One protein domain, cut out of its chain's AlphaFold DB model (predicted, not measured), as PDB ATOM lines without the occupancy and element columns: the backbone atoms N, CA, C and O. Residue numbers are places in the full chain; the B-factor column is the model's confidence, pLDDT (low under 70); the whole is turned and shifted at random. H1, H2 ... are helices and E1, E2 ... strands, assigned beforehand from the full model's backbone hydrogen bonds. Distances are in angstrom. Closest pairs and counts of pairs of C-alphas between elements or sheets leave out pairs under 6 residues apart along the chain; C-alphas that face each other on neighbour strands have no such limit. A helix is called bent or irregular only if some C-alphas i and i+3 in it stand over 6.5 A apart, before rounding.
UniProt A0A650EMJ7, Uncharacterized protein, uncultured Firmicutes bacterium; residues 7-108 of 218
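This is residues 7 to 108 of the 218 residues of an uncharacterized protein of uncultured Firmicutes bacterium (UniProt A0A650EMJ7). What does one see first? A strongly curled sheet of six strands, like part of a barrel, wraps round helix H1, and helix H2 packs on the opposite face, mainly over E2. A long stretch with no named element, residues 47 to 65, leads from E4 to the short edge strand E5. What is it made of? The printed part has 102 residues, with E1, E2, E3, E4, E5, H1, E6 and H2 along the chain; the sheet, in the order E5, E4, E3, E2, E1, E6, is mixed, and the class is mixed, helices and strands. The whole is compact, with a radius of gyration of the C-alphas of 13.1 A and spans of 35 by 29 by 25 A.

How is the sheet joined? E1, residues 7 to 12, E2, residues 15 to 21, E3, residues 27 to 35, E4, residues 38 to 46, and E5, residues 66 to 68, form a meander, each strand the antiparallel neighbour of the one before. N 17 and O 9 are 2.9 A apart, N 18 and O 30 3.0 A, N 31 and O 43 2.9 A, and N 67 and O 39 3.0 A, each within hydrogen-bond range. E1 is staggered: its residues 9 to 12 pair with E2, and its residues 7 to 8 pair with E6, residues 87 to 89, parallel, with N 8 and O 88 2.8 A apart. Where are the helices? The sheet curls round H1, residues 69 to 79; its closest C-alphas to E4 are those of Gln 69 and Glu 38, 5.4 A apart. H2, residues 98 to 107, is on the opposite face at a height over the sheet of 9.7 A, slantwise to the strands at 42 degrees to E2 on the local plane; the closest C-alphas of H2 and E2 are those of Ile 102 and Ile 19, 7.5 A apart. Are their backbones even? In H2 every O i to N i+4 pair is within hydrogen-bond range, in H1 5 of 7. H1 is irregular, with C-alphas 70 and 73 7.2 A apart.

How long are the strands? E3 measures 26.0 A, E4 23.3 A with a bend of 56 degrees at residue 42, E2 20.8 A and E1 15.2 A; E5 and E6 have three residues each. And the helices? H1 measures 15.8 A and H2 14.2 A. Where are the anchors? C-alpha 7, where E1 begins, is at (490.677, 622.984, 455.659), and C-alpha 107, where H2 ends, is at (479.788, 635.104, 461.995).

How far does it reach? The two C-alphas farthest apart, those of Asn 53 and Phe 85, are 36.6 A apart. Is it continuous and sure? The printed part has no cut, and its one long link, E4 to E5, has 19 residues. Mean pLDDT of the printed part is 91.0, and residues 107 to 108 are under 70.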
ATOM      1  N   LYS A   7     489.834 621.792 455.536       95.06
ATOM      2  CA  LYS A   7     490.677 622.984 455.659       95.06
ATOM      3  C   LYS A   7     491.133 623.155 457.098       95.06
ATOM      4  O   LYS A   7     490.282 623.290 457.977       95.06
ATOM      5  N   LEU A   8     492.436 623.145 457.323       95.62
ATOM      6  CA  LEU A   8     493.082 623.311 458.618       95.62
ATOM      7  C   LEU A   8     493.684 624.713 458.691       95.62
ATOM      8  O   LEU A   8     494.664 625.016 458.011       95.62
ATOM      9  N   ASP A   9     493.077 625.570 459.509       95.88
ATOM     10  CA  ASP A   9     493.563 626.929 459.721       95.88
ATOM     11  C   ASP A   9     494.690 626.911 460.766       95.88
ATOM     12  O   ASP A   9     494.589 626.240 461.799       95.88
ATOM     13  N   LYS A  10     495.779 627.631 460.494       95.94
ATOM     14  CA  LYS A  10     497.000 627.642 461.299       95.94
ATOM     15  C   LYS A  10     496.827 628.572 462.494       95.94
ATOM     16  O   LYS A  10     496.569 629.768 462.344       95.94
ATOM     17  N   VAL A  11     496.968 628.011 463.690       95.00
ATOM     18  CA  VAL A  11     496.926 628.757 464.953       95.00
ATOM     19  C   VAL A  11     498.304 629.326 465.255       95.00
ATOM     20  O   VAL A  11     498.429 630.520 465.494       95.00
ATOM     21  N   SER A  12     499.311 628.457 465.217       92.31
ATOM     22  CA  SER A  12     500.724 628.737 465.480       92.31
ATOM     23  C   SER A  12     501.577 627.695 464.750       92.31
ATOM     24  O   SER A  12     501.039 626.825 464.058       92.31
ATOM     25  N   GLU A  13     502.898 627.731 464.929       89.38
ATOM     26  CA  GLU A  13     503.793 626.692 464.415       89.38
ATOM     27  C   GLU A  13     503.288 625.289 464.795       89.38
ATOM     28  O   GLU A  13     502.990 625.012 465.958       89.38
ATOM     29  N   ASN A  14     503.113 624.437 463.780       91.62
ATOM     30  CA  ASN A  14     502.613 623.063 463.881       91.62
ATOM     31  C   ASN A  14     501.237 622.869 464.541       91.62
ATOM     32  O   ASN A  14     500.811 621.729 464.719       91.62
ATOM     33  N   CYS A  15     500.506 623.934 464.869       95.62
ATOM     34  CA  CYS A  15     499.194 623.839 465.496       95.62
ATOM     35  C   CYS A  15     498.104 624.343 464.558       95.62
ATOM     36  O   CYS A  15     498.149 625.473 464.069       95.62
ATOM     37  N   TYR A  16     497.082 623.516 464.368       96.69
ATOM     38  CA  TYR A  16     495.981 623.792 463.462       96.69
ATOM     39  C   TYR A  16     494.643 623.562 464.145       96.69
ATOM     40  O   TYR A  16     494.515 622.753 465.066       96.69
ATOM     41  N   HIS A  17     493.615 624.242 463.665       97.19
ATOM     42  CA  HIS A  17     492.243 623.975 464.065       97.19
ATOM     43  C   HIS A  17     491.288 624.075 462.882       97.19
ATOM     44  O   HIS A  17     491.602 624.640 461.835       97.19
ATOM     45  N   THR A  18     490.106 623.495 463.037       96.44
ATOM     46  CA  THR A  18     489.046 623.629 462.042       96.44
ATOM     47  C   THR A  18     487.679 623.364 462.641       96.44
ATOM     48  O   THR A  18     487.547 622.772 463.716       96.44
ATOM     49  N   ILE A  19     486.647 623.814 461.930       95.31
ATOM     50  CA  ILE A  19     485.251 623.497 462.208       95.31
ATOM     51  C   ILE A  19     484.614 622.973 460.933       95.31
ATOM     52  O   ILE A  19     484.642 623.634 459.895       95.31
ATOM     53  N   PHE A  20     483.937 621.837 461.036       93.88
ATOM     54  CA  PHE A  20     483.162 621.283 459.932       93.88
ATOM     55  C   PHE A  20     481.823 620.721 460.404       93.88
ATOM     56  O   PHE A  20     481.577 620.559 461.598       93.88
ATOM     57  N   GLN A  21     480.934 620.450 459.448       91.38
ATOM     58  CA  GLN A  21     479.688 619.730 459.691       91.38
ATOM     59  C   GLN A  21     479.829 618.265 459.285       91.38
ATOM     60  O   GLN A  21     480.269 617.976 458.169       91.38
ATOM     61  N   ASN A  22     479.429 617.361 460.176       90.44
ATOM     62  CA  ASN A  22     479.320 615.939 459.862       90.44
ATOM     63  C   ASN A  22     478.071 615.634 459.015       90.44
ATOM     64  O   ASN A  22     477.265 616.529 458.730       90.44
ATOM     65  N   ASN A  23     477.890 614.375 458.610       86.19
ATOM     66  CA  ASN A  23     476.749 613.973 457.777       86.19
ATOM     67  C   ASN A  23     475.395 614.125 458.496       86.19
ATOM     68  O   ASN A  23     474.364 614.302 457.849       86.19
ATOM     69  N   HIS A  24     475.393 614.146 459.830       81.50
ATOM     70  CA  HIS A  24     474.224 614.452 460.660       81.50
ATOM     71  C   HIS A  24     473.990 615.958 460.902       81.50
ATOM     72  O   HIS A  24     473.155 616.327 461.733       81.50
ATOM     73  N   GLY A  25     474.728 616.842 460.223       81.81
ATOM     74  CA  GLY A  25     474.576 618.297 460.329       81.81
ATOM     75  C   GLY A  25     475.105 618.911 461.633       81.81
ATOM     76  O   GLY A  25     474.866 620.092 461.896       81.81
ATOM     77  N   ARG A  26     475.826 618.144 462.460       86.06
ATOM     78  CA  ARG A  26     476.453 618.628 463.702       86.06
ATOM     79  C   ARG A  26     477.772 619.308 463.404       86.06
ATOM     80  O   ARG A  26     478.551 618.801 462.602       86.06
ATOM     81  N   ARG A  27     478.033 620.435 464.071       91.94
ATOM     82  CA  ARG A  27     479.287 621.183 463.914       91.94
ATOM     83  C   ARG A  27     480.306 620.683 464.925       91.94
ATOM     84  O   ARG A  27     480.042 620.734 466.126       91.94
ATOM     85  N   ILE A  28     481.448 620.222 464.437       95.44
ATOM     86  CA  ILE A  28     482.543 619.681 465.238       95.44
ATOM     87  C   ILE A  28     483.735 620.617 465.078       95.44
ATOM     88  O   ILE A  28     484.083 620.980 463.956       95.44
ATOM     89  N   TYR A  29     484.321 621.017 466.202       97.00
ATOM     90  CA  TYR A  29     485.622 621.668 466.262       97.00
ATOM     91  C   TYR A  29     486.677 620.615 466.571       97.00
ATOM     92  O   TYR A  29     486.470 619.807 467.480       97.00
ATOM     93  N   ILE A  30     487.799 620.665 465.857       97.44
ATOM     94  CA  ILE A  30     489.001 619.904 466.199       97.44
ATOM     95  C   ILE A  30     490.217 620.829 466.264       97.44
ATOM     96  O   ILE A  30     490.294 621.813 465.522       97.44
ATOM     97  N   ARG A  31     491.169 620.485 467.132       97.12
ATOM     98  CA  ARG A  31     492.502 621.088 467.199       97.12
ATOM     99  C   ARG A  31     493.560 619.999 467.109       97.12
ATOM    100  O   ARG A  31     493.483 619.003 467.828       97.12
ATOM    101  N   LEU A  32     494.540 620.216 466.244       96.38
ATOM    102  CA  LEU A  32     495.627 619.298 465.943       96.38
ATOM    103  C   LEU A  32     496.970 619.958 466.266       96.38
ATOM    104  O   LEU A  32     497.152 621.154 466.029       96.38
ATOM    105  N   ILE A  33     497.909 619.166 466.767       96.06
ATOM    106  CA  ILE A  33     499.340 619.481 466.771       96.06
ATOM    107  C   ILE A  33     500.022 618.477 465.842       96.06
ATOM    108  O   ILE A  33     499.711 617.290 465.896       96.06
ATOM    109  N   CYS A  34     500.906 618.954 464.971       92.94
ATOM    110  CA  CYS A  34     501.690 618.143 464.050       92.94
ATOM    111  C   CYS A  34     503.094 617.911 464.624       92.94
ATOM    112  O   CYS A  34     503.853 618.860 464.801       92.94
ATOM    113  N   GLU A  35     503.454 616.661 464.888       91.38
ATOM    114  CA  GLU A  35     504.769 616.273 465.406       91.38
ATOM    115  C   GLU A  35     505.257 615.050 464.630       91.38
ATOM    116  O   GLU A  35     504.562 614.042 464.620       91.38
ATOM    117  N   ASN A  36     506.443 615.110 464.012       84.94
ATOM    118  CA  ASN A  36     507.110 613.947 463.396       84.94
ATOM    119  C   ASN A  36     506.189 613.077 462.510       84.94
ATOM    120  O   ASN A  36     506.082 611.872 462.724       84.94
ATOM    121  N   ASP A  37     505.494 613.692 461.549       87.19
ATOM    122  CA  ASP A  37     504.533 613.026 460.647       87.19
ATOM    123  C   ASP A  37     503.330 612.354 461.343       87.19
ATOM    124  O   ASP A  37     502.622 611.515 460.771       87.19
ATOM    125  N   GLU A  38     503.030 612.779 462.568       94.25
ATOM    126  CA  GLU A  38     501.829 612.414 463.308       94.25
ATOM    127  C   GLU A  38     501.006 613.656 463.659       94.25
ATOM    128  O   GLU A  38     501.519 614.754 463.886       94.25
ATOM    129  N   TYR A  39     499.693 613.466 463.743       95.81
ATOM    130  CA  TYR A  39     498.772 614.432 464.318       95.81
ATOM    131  C   TYR A  39     498.334 613.982 465.704       95.81
ATOM    132  O   TYR A  39     497.859 612.859 465.881       95.81
ATOM    133  N   LEU A  40     498.422 614.897 466.664       96.81
ATOM    134  CA  LEU A  40     497.832 614.786 467.991       96.81
ATOM    135  C   LEU A  40     496.573 615.658 468.066       96.81
ATOM    136  O   LEU A  40     496.644 616.884 467.958       96.81
ATOM    137  N   PHE A  41     495.423 615.037 468.312       96.50
ATOM    138  CA  PHE A  41     494.179 615.735 468.608       96.50
ATOM    139  C   PHE A  41     494.208 616.247 470.048       96.50
ATOM    140  O   PHE A  41     494.145 615.476 471.003       96.50
ATOM    141  N   THR A  42     494.277 617.566 470.204       95.44
ATOM    142  CA  THR A  42     494.279 618.226 471.522       95.44
ATOM    143  C   THR A  42     492.888 618.659 471.964       95.44
ATOM    144  O   THR A  42     492.601 618.692 473.156       95.44
ATOM    145  N   ASP A  43     491.999 618.935 471.011       95.06
ATOM    146  CA  ASP A  43     490.591 619.225 471.262       95.06
ATOM    147  C   ASP A  43     489.722 618.562 470.189       95.06
ATOM    148  O   ASP A  43     490.044 618.612 469.003       95.06
ATOM    149  N   CYS A  44     488.572 618.017 470.593       96.44
ATOM    150  CA  CYS A  44     487.513 617.566 469.690       96.44
ATOM    151  C   CYS A  44     486.153 617.666 470.391       96.44
ATOM    152  O   CYS A  44     485.922 616.995 471.396       96.44
ATOM    153  N   PHE A  45     485.244 618.519 469.909       95.31
ATOM    154  CA  PHE A  45     483.926 618.687 470.534       95.31
ATOM    155  C   PHE A  45     482.889 619.317 469.600       95.31
ATOM    156  O   PHE A  45     483.210 619.991 468.622       95.31
ATOM    157  N   TYR A  46     481.612 619.135 469.932       92.62
ATOM    158  CA  TYR A  46     480.509 619.804 469.254       92.62
ATOM    159  C   TYR A  46     480.459 621.287 469.629       92.62
ATOM    160  O   TYR A  46     480.284 621.627 470.797       92.62
ATOM    161  N   THR A  47     480.518 622.181 468.641       90.12
ATOM    162  CA  THR A  47     480.356 623.635 468.868       90.12
ATOM    163  C   THR A  47     478.891 624.050 468.961       90.12
ATOM    164  O   THR A  47     478.567 625.215 469.175       90.12
ATOM    165  N   ASP A  48     477.995 623.114 468.671       81.94
ATOM    166  CA  ASP A  48     476.578 623.349 468.460       81.94
ATOM    167  C   ASP A  48     475.732 622.803 469.629       81.94
ATOM    168  O   ASP A  48     474.509 622.944 469.617       81.94
ATOM    169  N   ARG A  49     476.379 622.235 470.655       81.12
ATOM    170  CA  ARG A  49     475.765 621.754 471.897       81.12
ATOM    171  C   ARG A  49     476.232 622.599 473.085       81.12
ATOM    172  O   ARG A  49     477.389 623.009 473.098       81.12
ATOM    173  N   PRO A  50     475.367 622.840 474.084       76.00
ATOM    174  CA  PRO A  50     475.774 623.550 475.288       76.00
ATOM    175  C   PRO A  50     476.777 622.716 476.093       76.00
ATOM    176  O   PRO A  50     476.665 621.487 476.164       76.00
ATOM    177  N   GLU A  51     477.728 623.399 476.723       82.25
ATOM    178  CA  GLU A  51     478.571 622.804 477.759       82.25
ATOM    179  C   GLU A  51     477.699 622.418 478.963       82.25
ATOM    180  O   GLU A  51     476.769 623.139 479.335       82.25
ATOM    181  N   ARG A  52     477.982 621.265 479.573       75.75
ATOM    182  CA  ARG A  52     477.306 620.802 480.792       75.75
ATOM    183  C   ARG A  52     478.331 620.748 481.910       75.75
ATOM    184  O   ARG A  52     479.303 620.009 481.793       75.75
ATOM    185  N   ASN A  53     478.130 621.530 482.969       79.25
ATOM    186  CA  ASN A  53     479.046 621.608 484.116       79.25
ATOM    187  C   ASN A  53     480.507 621.882 483.700       79.25
ATOM    188  O   ASN A  53     481.427 621.221 484.167       79.25
ATOM    189  N   GLY A  54     480.713 622.795 482.742       78.44
ATOM    190  CA  GLY A  54     482.042 623.117 482.200       78.44
ATOM    191  C   GLY A  54     482.648 622.043 481.288       78.44
ATOM    192  O   GLY A  54     483.757 622.218 480.793       78.44
ATOM    193  N   THR A  55     481.932 620.945 481.028       83.50
ATOM    194  CA  THR A  55     482.380 619.880 480.126       83.50
ATOM    195  C   THR A  55     481.755 620.058 478.747       83.50
ATOM    196  O   THR A  55     480.530 620.145 478.593       83.50
ATOM    197  N   LYS A  56     482.608 620.095 477.722       89.44
ATOM    198  CA  LYS A  56     482.193 620.162 476.318       89.44
ATOM    199  C   LYS A  56     481.638 618.817 475.859       89.44
ATOM    200  O   LYS A  56     482.109 617.759 476.263       89.44
ATOM    201  N   ALA A  57     480.636 618.848 474.986       90.38
ATOM    202  CA  ALA A  57     480.074 617.626 474.425       90.38
ATOM    203  C   ALA A  57     481.015 617.051 473.353       90.38
ATOM    204  O   ALA A  57     481.140 617.628 472.275       90.38
ATOM    205  N   VAL A  58     481.637 615.907 473.631       92.81
ATOM    206  CA  VAL A  58     482.550 615.206 472.710       92.81
ATOM    207  C   VAL A  58     481.780 614.161 471.882       92.81
ATOM    208  O   VAL A  58     480.811 613.574 472.385       92.81
ATOM    209  N   PRO A  59     482.137 613.917 470.607       92.69
ATOM    210  CA  PRO A  59     481.599 612.793 469.843       92.69
ATOM    211  C   PRO A  59     481.894 611.447 470.519       92.69
ATOM    212  O   PRO A  59     483.039 611.109 470.764       92.69
ATOM    213  N   LEU A  60     480.856 610.643 470.776       90.19
ATOM    214  CA  LEU A  60     480.984 609.362 471.493       90.19
ATOM    215  C   LEU A  60     481.864 608.324 470.787       90.19
ATOM    216  O   LEU A  60     482.320 607.385 471.424       90.19
ATOM    217  N   ARG A  61     482.035 608.441 469.467       91.81
ATOM    218  CA  ARG A  61     482.873 607.535 468.673       91.81
ATOM    219  C   ARG A  61     484.314 608.010 468.542       91.81
ATOM    220  O   ARG A  61     485.111 607.275 467.977       91.81
ATOM    221  N   PHE A  62     484.630 609.194 469.059       94.44
ATOM    222  CA  PHE A  62     485.966 609.748 468.979       94.44
ATOM    223  C   PHE A  62     486.843 609.199 470.104       94.44
ATOM    224  O   PHE A  62     486.619 609.506 471.275       94.44
ATOM    225  N   HIS A  63     487.819 608.379 469.733       92.75
ATOM    226  CA  HIS A  63     488.750 607.710 470.645       92.75
ATOM    227  C   HIS A  63     490.207 607.887 470.202       92.75
ATOM    228  O   HIS A  63     491.112 607.782 471.030       92.75
ATOM    229  N   THR A  64     490.447 608.166 468.918       92.38
ATOM    230  CA  THR A  64     491.800 608.321 468.385       92.38
ATOM    231  C   THR A  64     492.367 609.693 468.738       92.38
ATOM    232  O   THR A  64     492.014 610.706 468.142       92.38
ATOM    233  N   LEU A  65     493.286 609.726 469.706       93.75
ATOM    234  CA  LEU A  65     493.989 610.952 470.099       93.75
ATOM    235  C   LEU A  65     495.227 611.233 469.243       93.75
ATOM    236  O   LEU A  65     495.650 612.381 469.160       93.75
ATOM    237  N   ARG A  66     495.804 610.214 468.603       95.94
ATOM    238  CA  ARG A  66     497.002 610.339 467.768       95.94
ATOM    239  C   ARG A  66     496.899 609.436 466.544       95.94
ATOM    240  O   ARG A  66     496.470 608.294 466.671       95.94
ATOM    241  N   CYS A  67     497.290 609.943 465.381       95.62
ATOM    242  CA  CYS A  67     497.303 609.190 464.122       95.62
ATOM    243  C   CYS A  67     498.410 609.694 463.192       95.62
ATOM    244  O   CYS A  67     498.869 610.825 463.346       95.62
ATOM    245  N   LYS A  68     498.806 608.885 462.206       95.50
ATOM    246  CA  LYS A  68     499.705 609.334 461.134       95.50
ATOM    247  C   LYS A  68     499.000 610.330 460.219       95.50
ATOM    248  O   LYS A  68     497.770 610.329 460.138       95.50
ATOM    249  N   GLN A  69     499.767 611.140 459.490       90.44
ATOM    250  CA  GLN A  69     499.177 612.121 458.573       90.44
ATOM    251  C   GLN A  69     498.237 611.491 457.535       90.44
ATOM    252  O   GLN A  69     497.127 611.991 457.336       90.44
ATOM    253  N   ASP A  70     498.637 610.358 456.953       91.94
ATOM    254  CA  ASP A  70     497.849 609.632 455.946       91.94
ATOM    255  C   ASP A  70     496.521 609.084 456.499       91.94
ATOM    256  O   ASP A  70     495.535 608.947 455.768       91.94
ATOM    257  N   ASP A  71     496.460 608.832 457.809       95.50
ATOM    258  CA  ASP A  71     495.289 608.263 458.478       95.50
ATOM    259  C   ASP A  71     494.281 609.331 458.928       95.50
ATOM    260  O   ASP A  71     493.151 608.992 459.297       95.50
ATOM    261  N   LEU A  72     494.628 610.625 458.870       95.62
ATOM    262  CA  LEU A  72     493.777 611.710 459.375       95.62
ATOM    263  C   LEU A  72     492.364 611.655 458.783       95.62
ATOM    264  O   LEU A  72     491.366 611.730 459.504       95.62
ATOM    265  N   LEU A  73     492.263 611.505 457.461       96.56
ATOM    266  CA  LEU A  73     490.968 611.461 456.779       96.56
ATOM    267  C   LEU A  73     490.179 610.190 457.105       96.56
ATOM    268  O   LEU A  73     488.947 610.235 457.132       96.56
ATOM    269  N   ILE A  74     490.869 609.081 457.384       96.44
ATOM    270  CA  ILE A  74     490.250 607.817 457.797       96.44
ATOM    271  C   ILE A  74     489.627 607.987 459.183       96.44
ATOM    272  O   ILE A  74     488.449 607.674 459.350       96.44
ATOM    273  N   VAL A  75     490.373 608.554 460.139       96.62
ATOM    274  CA  VAL A  75     489.897 608.837 461.506       96.62
ATOM    275  C   VAL A  75     488.694 609.781 461.485       96.62
ATOM    276  O   VAL A  75     487.661 609.505 462.097       96.62
ATOM    277  N   VAL A  76     488.775 610.883 460.731       96.12
ATOM    278  CA  VAL A  76     487.662 611.841 460.616       96.12
ATOM    279  C   VAL A  76     486.425 611.183 459.985       96.12
ATOM    280  O   VAL A  76     485.300 611.428 460.431       96.12
ATOM    281  N   ALA A  77     486.603 610.309 458.993       95.31
ATOM    282  CA  ALA A  77     485.492 609.603 458.367       95.31
ATOM    283  C   ALA A  77     484.841 608.568 459.297       95.31
ATOM    284  O   ALA A  77     483.612 608.529 459.385       95.31
ATOM    285  N   SER A  78     485.633 607.748 459.990       95.19
ATOM    286  CA  SER A  78     485.135 606.638 460.813       95.19
ATOM    287  C   SER A  78     484.574 607.093 462.167       95.19
ATOM    288  O   SER A  78     483.562 606.550 462.625       95.19
ATOM    289  N   GLU A  79     485.182 608.106 462.790       96.50
ATOM    290  CA  GLU A  79     484.854 608.527 464.159       96.50
ATOM    291  C   GLU A  79     484.024 609.813 464.219       96.50
ATOM    292  O   GLU A  79     483.172 609.958 465.103       96.50
ATOM    293  N   LEU A  80     484.232 610.738 463.273       95.75
ATOM    294  CA  LEU A  80     483.544 612.037 463.228       95.75
ATOM    295  C   LEU A  80     482.463 612.112 462.140       95.75
ATOM    296  O   LEU A  80     481.795 613.142 462.014       95.75
ATOM    297  N   ASP A  81     482.244 611.010 461.412       93.12
ATOM    298  CA  ASP A  81     481.183 610.840 460.413       93.12
ATOM    299  C   ASP A  81     481.218 611.928 459.322       93.12
ATOM    300  O   ASP A  81     480.217 612.571 458.978       93.12
ATOM    301  N   LYS A  82     482.417 612.181 458.783       93.69
ATOM    302  CA  LYS A  82     482.590 613.079 457.640       93.69
ATOM    303  C   LYS A  82     483.702 612.619 456.708       93.69
ATOM    304  O   LYS A  82     484.862 612.569 457.086       93.69
ATOM    305  N   HIS A  83     483.351 612.364 455.451       94.06
ATOM    306  CA  HIS A  83     484.334 612.078 454.413       94.06
ATOM    307  C   HIS A  83     484.830 613.374 453.756       94.06
ATOM    308  O   HIS A  83     484.025 614.213 453.331       94.06
ATOM    309  N   PHE A  84     486.149 613.508 453.649       95.50
ATOM    310  CA  PHE A  84     486.831 614.551 452.889       95.50
ATOM    311  C   PHE A  84     487.731 613.903 451.837       95.50
ATOM    312  O   PHE A  84     488.203 612.788 452.022       95.50
ATOM    313  N   PHE A  85     487.966 614.611 450.735       93.50
ATOM    314  CA  PHE A  85     488.749 614.119 449.596       93.50
ATOM    315  C   PHE A  85     490.205 614.600 449.606       93.50
ATOM    316  O   PHE A  85     490.947 614.319 448.671       93.50
ATOM    317  N   GLY A  86     490.586 615.374 450.618       94.31
ATOM    318  CA  GLY A  86     491.905 615.969 450.758       94.31
ATOM    319  C   GLY A  86     491.969 616.862 451.990       94.31
ATOM    320  O   GLY A  86     490.939 617.146 452.617       94.31
ATOM    321  N   VAL A  87     493.180 617.307 452.305       94.56
ATOM    322  CA  VAL A  87     493.486 618.222 453.406       94.56
ATOM    323  C   VAL A  87     494.203 619.438 452.827       94.56
ATOM    324  O   VAL A  87     495.097 619.291 451.999       94.56
ATOM    325  N   GLU A  88     493.793 620.631 453.240       95.00
ATOM    326  CA  GLU A  88     494.437 621.901 452.888       95.00
ATOM    327  C   GLU A  88     494.865 622.599 454.176       95.00
ATOM    328  O   GLU A  88     494.054 622.749 455.090       95.00
ATOM    329  N   PHE A  89     496.111 623.059 454.234       93.00
ATOM    330  CA  PHE A  89     496.640 623.841 455.348       93.00
ATOM    331  C   PHE A  89     496.668 625.314 454.958       93.00
ATOM    332  O   PHE A  89     497.043 625.651 453.838       93.00
ATOM    333  N   SER A  90     496.256 626.197 455.864       90.94
ATOM    334  CA  SER A  90     496.429 627.632 455.651       90.94
ATOM    335  C   SER A  90     497.857 628.055 455.993       90.94
ATOM    336  O   SER A  90     498.358 627.691 457.056       90.94
ATOM    337  N   ASP A  91     498.451 628.933 455.192       84.50
ATOM    338  CA  ASP A  91     499.789 629.467 455.484       84.50
ATOM    339  C   ASP A  91     499.774 630.596 456.528       84.50
ATOM    340  O   ASP A  91     500.767 630.839 457.212       84.50
ATOM    341  N   SER A  92     498.644 631.298 456.671       89.19
ATOM    342  CA  SER A  92     498.516 632.459 457.559       89.19
ATOM    343  C   SER A  92     498.169 632.058 458.990       89.19
ATOM    344  O   SER A  92     497.107 631.491 459.244       89.19
ATOM    345  N   GLU A  93     499.036 632.413 459.936       90.94
ATOM    346  CA  GLU A  93     498.787 632.223 461.365       90.94
ATOM    347  C   GLU A  93     497.743 633.209 461.888       90.94
ATOM    348  O   GLU A  93     497.843 634.418 461.669       90.94
ATOM    349  N   ASN A  94     496.742 632.691 462.602       88.75
ATOM    350  CA  ASN A  94     495.665 633.506 463.161       88.75
ATOM    351  C   ASN A  94     495.786 633.750 464.676       88.75
ATOM    352  O   ASN A  94     495.150 634.676 465.173       88.75
ATOM    353  N   ASN A  95     496.587 632.955 465.403       91.81
ATOM    354  CA  ASN A  95     496.769 633.021 466.861       91.81
ATOM    355  C   ASN A  95     495.462 633.023 467.688       91.81
ATOM    356  O   ASN A  95     495.456 633.412 468.855       91.81
ATOM    357  N   MET A  96     494.342 632.588 467.107       92.25
ATOM    358  CA  MET A  96     493.033 632.663 467.747       92.25
ATOM    359  C   MET A  96     492.833 631.522 468.734       92.25
ATOM    360  O   MET A  96     493.091 630.347 468.444       92.25
ATOM    361  N   SER A  97     492.244 631.847 469.881       92.81
ATOM    362  CA  SER A  97     491.698 630.825 470.767       92.81
ATOM    363  C   SER A  97     490.544 630.074 470.090       92.81
ATOM    364  O   SER A  97     489.866 630.587 469.195       92.81
ATOM    365  N   ALA A  98     490.236 628.865 470.575       91.25
ATOM    366  CA  ALA A  98     489.097 628.090 470.077       91.25
ATOM    367  C   ALA A  98     487.783 628.896 470.124       91.25
ATOM    368  O   ALA A  98     486.984 628.842 469.192       91.25
ATOM    369  N   LYS A  99     487.560 629.681 471.189       89.88
ATOM    370  CA  LYS A  99     486.344 630.495 471.350       89.88
ATOM    371  C   LYS A  99     486.253 631.605 470.299       89.88
ATOM    372  O   LYS A  99     485.184 631.789 469.716       89.88
ATOM    373  N   GLU A 100     487.345 632.323 470.053       92.06
ATOM    374  CA  GLU A 100     487.398 633.403 469.056       92.06
ATOM    375  C   GLU A 100     487.211 632.860 467.646       92.06
ATOM    376  O   GLU A 100     486.363 633.359 466.906       92.06
ATOM    377  N   TYR A 101     487.909 631.775 467.322       92.81
ATOM    378  CA  TYR A 101     487.804 631.122 466.025       92.81
ATOM    379  C   TYR A 101     486.389 630.590 465.758       92.81
ATOM    380  O   TYR A 101     485.801 630.862 464.709       92.81
ATOM    381  N   ILE A 102     485.780 629.901 466.735       89.94
ATOM    382  CA  ILE A 102     484.388 629.431 466.630       89.94
ATOM    383  C   ILE A 102     483.435 630.607 466.431       89.94
ATOM    384  O   ILE A 102     482.509 630.510 465.617       89.94
ATOM    385  N   LYS A 103     483.642 631.717 467.148       87.50
ATOM    386  CA  LYS A 103     482.830 632.928 467.000       87.50
ATOM    387  C   LYS A 103     482.976 633.509 465.595       87.50
ATOM    388  O   LYS A 103     481.952 633.721 464.949       87.50
ATOM    389  N   GLN A 104     484.200 633.680 465.100       87.19
ATOM    390  CA  GLN A 104     484.485 634.215 463.767       87.19
ATOM    391  C   GLN A 104     483.877 633.338 462.662       87.19
ATOM    392  O   GLN A 104     483.088 633.819 461.852       87.19
ATOM    393  N   LYS A 105     484.124 632.022 462.678       85.50
ATOM    394  CA  LYS A 105     483.557 631.078 461.692       85.50
ATOM    395  C   LYS A 105     482.041 630.897 461.817       85.50
ATOM    396  O   LYS A 105     481.409 630.311 460.945       85.50
ATOM    397  N   SER A 106     481.439 631.355 462.915       74.25
ATOM    398  CA  SER A 106     479.980 631.410 463.086       74.25
ATOM    399  C   SER A 106     479.378 632.766 462.704       74.25
ATOM    400  O   SER A 106     478.152 632.885 462.658       74.25
ATOM    401  N   GLN A 107     480.209 633.782 462.461       65.44
ATOM    402  CA  GLN A 107     479.788 635.104 461.995       65.44
ATOM    403  C   GLN A 107     479.645 635.169 460.467       65.44
ATOM    404  O   GLN A 107     478.953 636.062 459.979       65.44
ATOM    405  N   ASP A 108     480.184 634.200 459.718       53.28
ATOM    406  CA  ASP A 108     479.976 634.115 458.272       53.28
ATOM    407  C   ASP A 108     478.515 633.786 457.924       53.28
ATOM    408  O   ASP A 108     478.009 632.692 458.181       53.28
TER     409      ASP A 108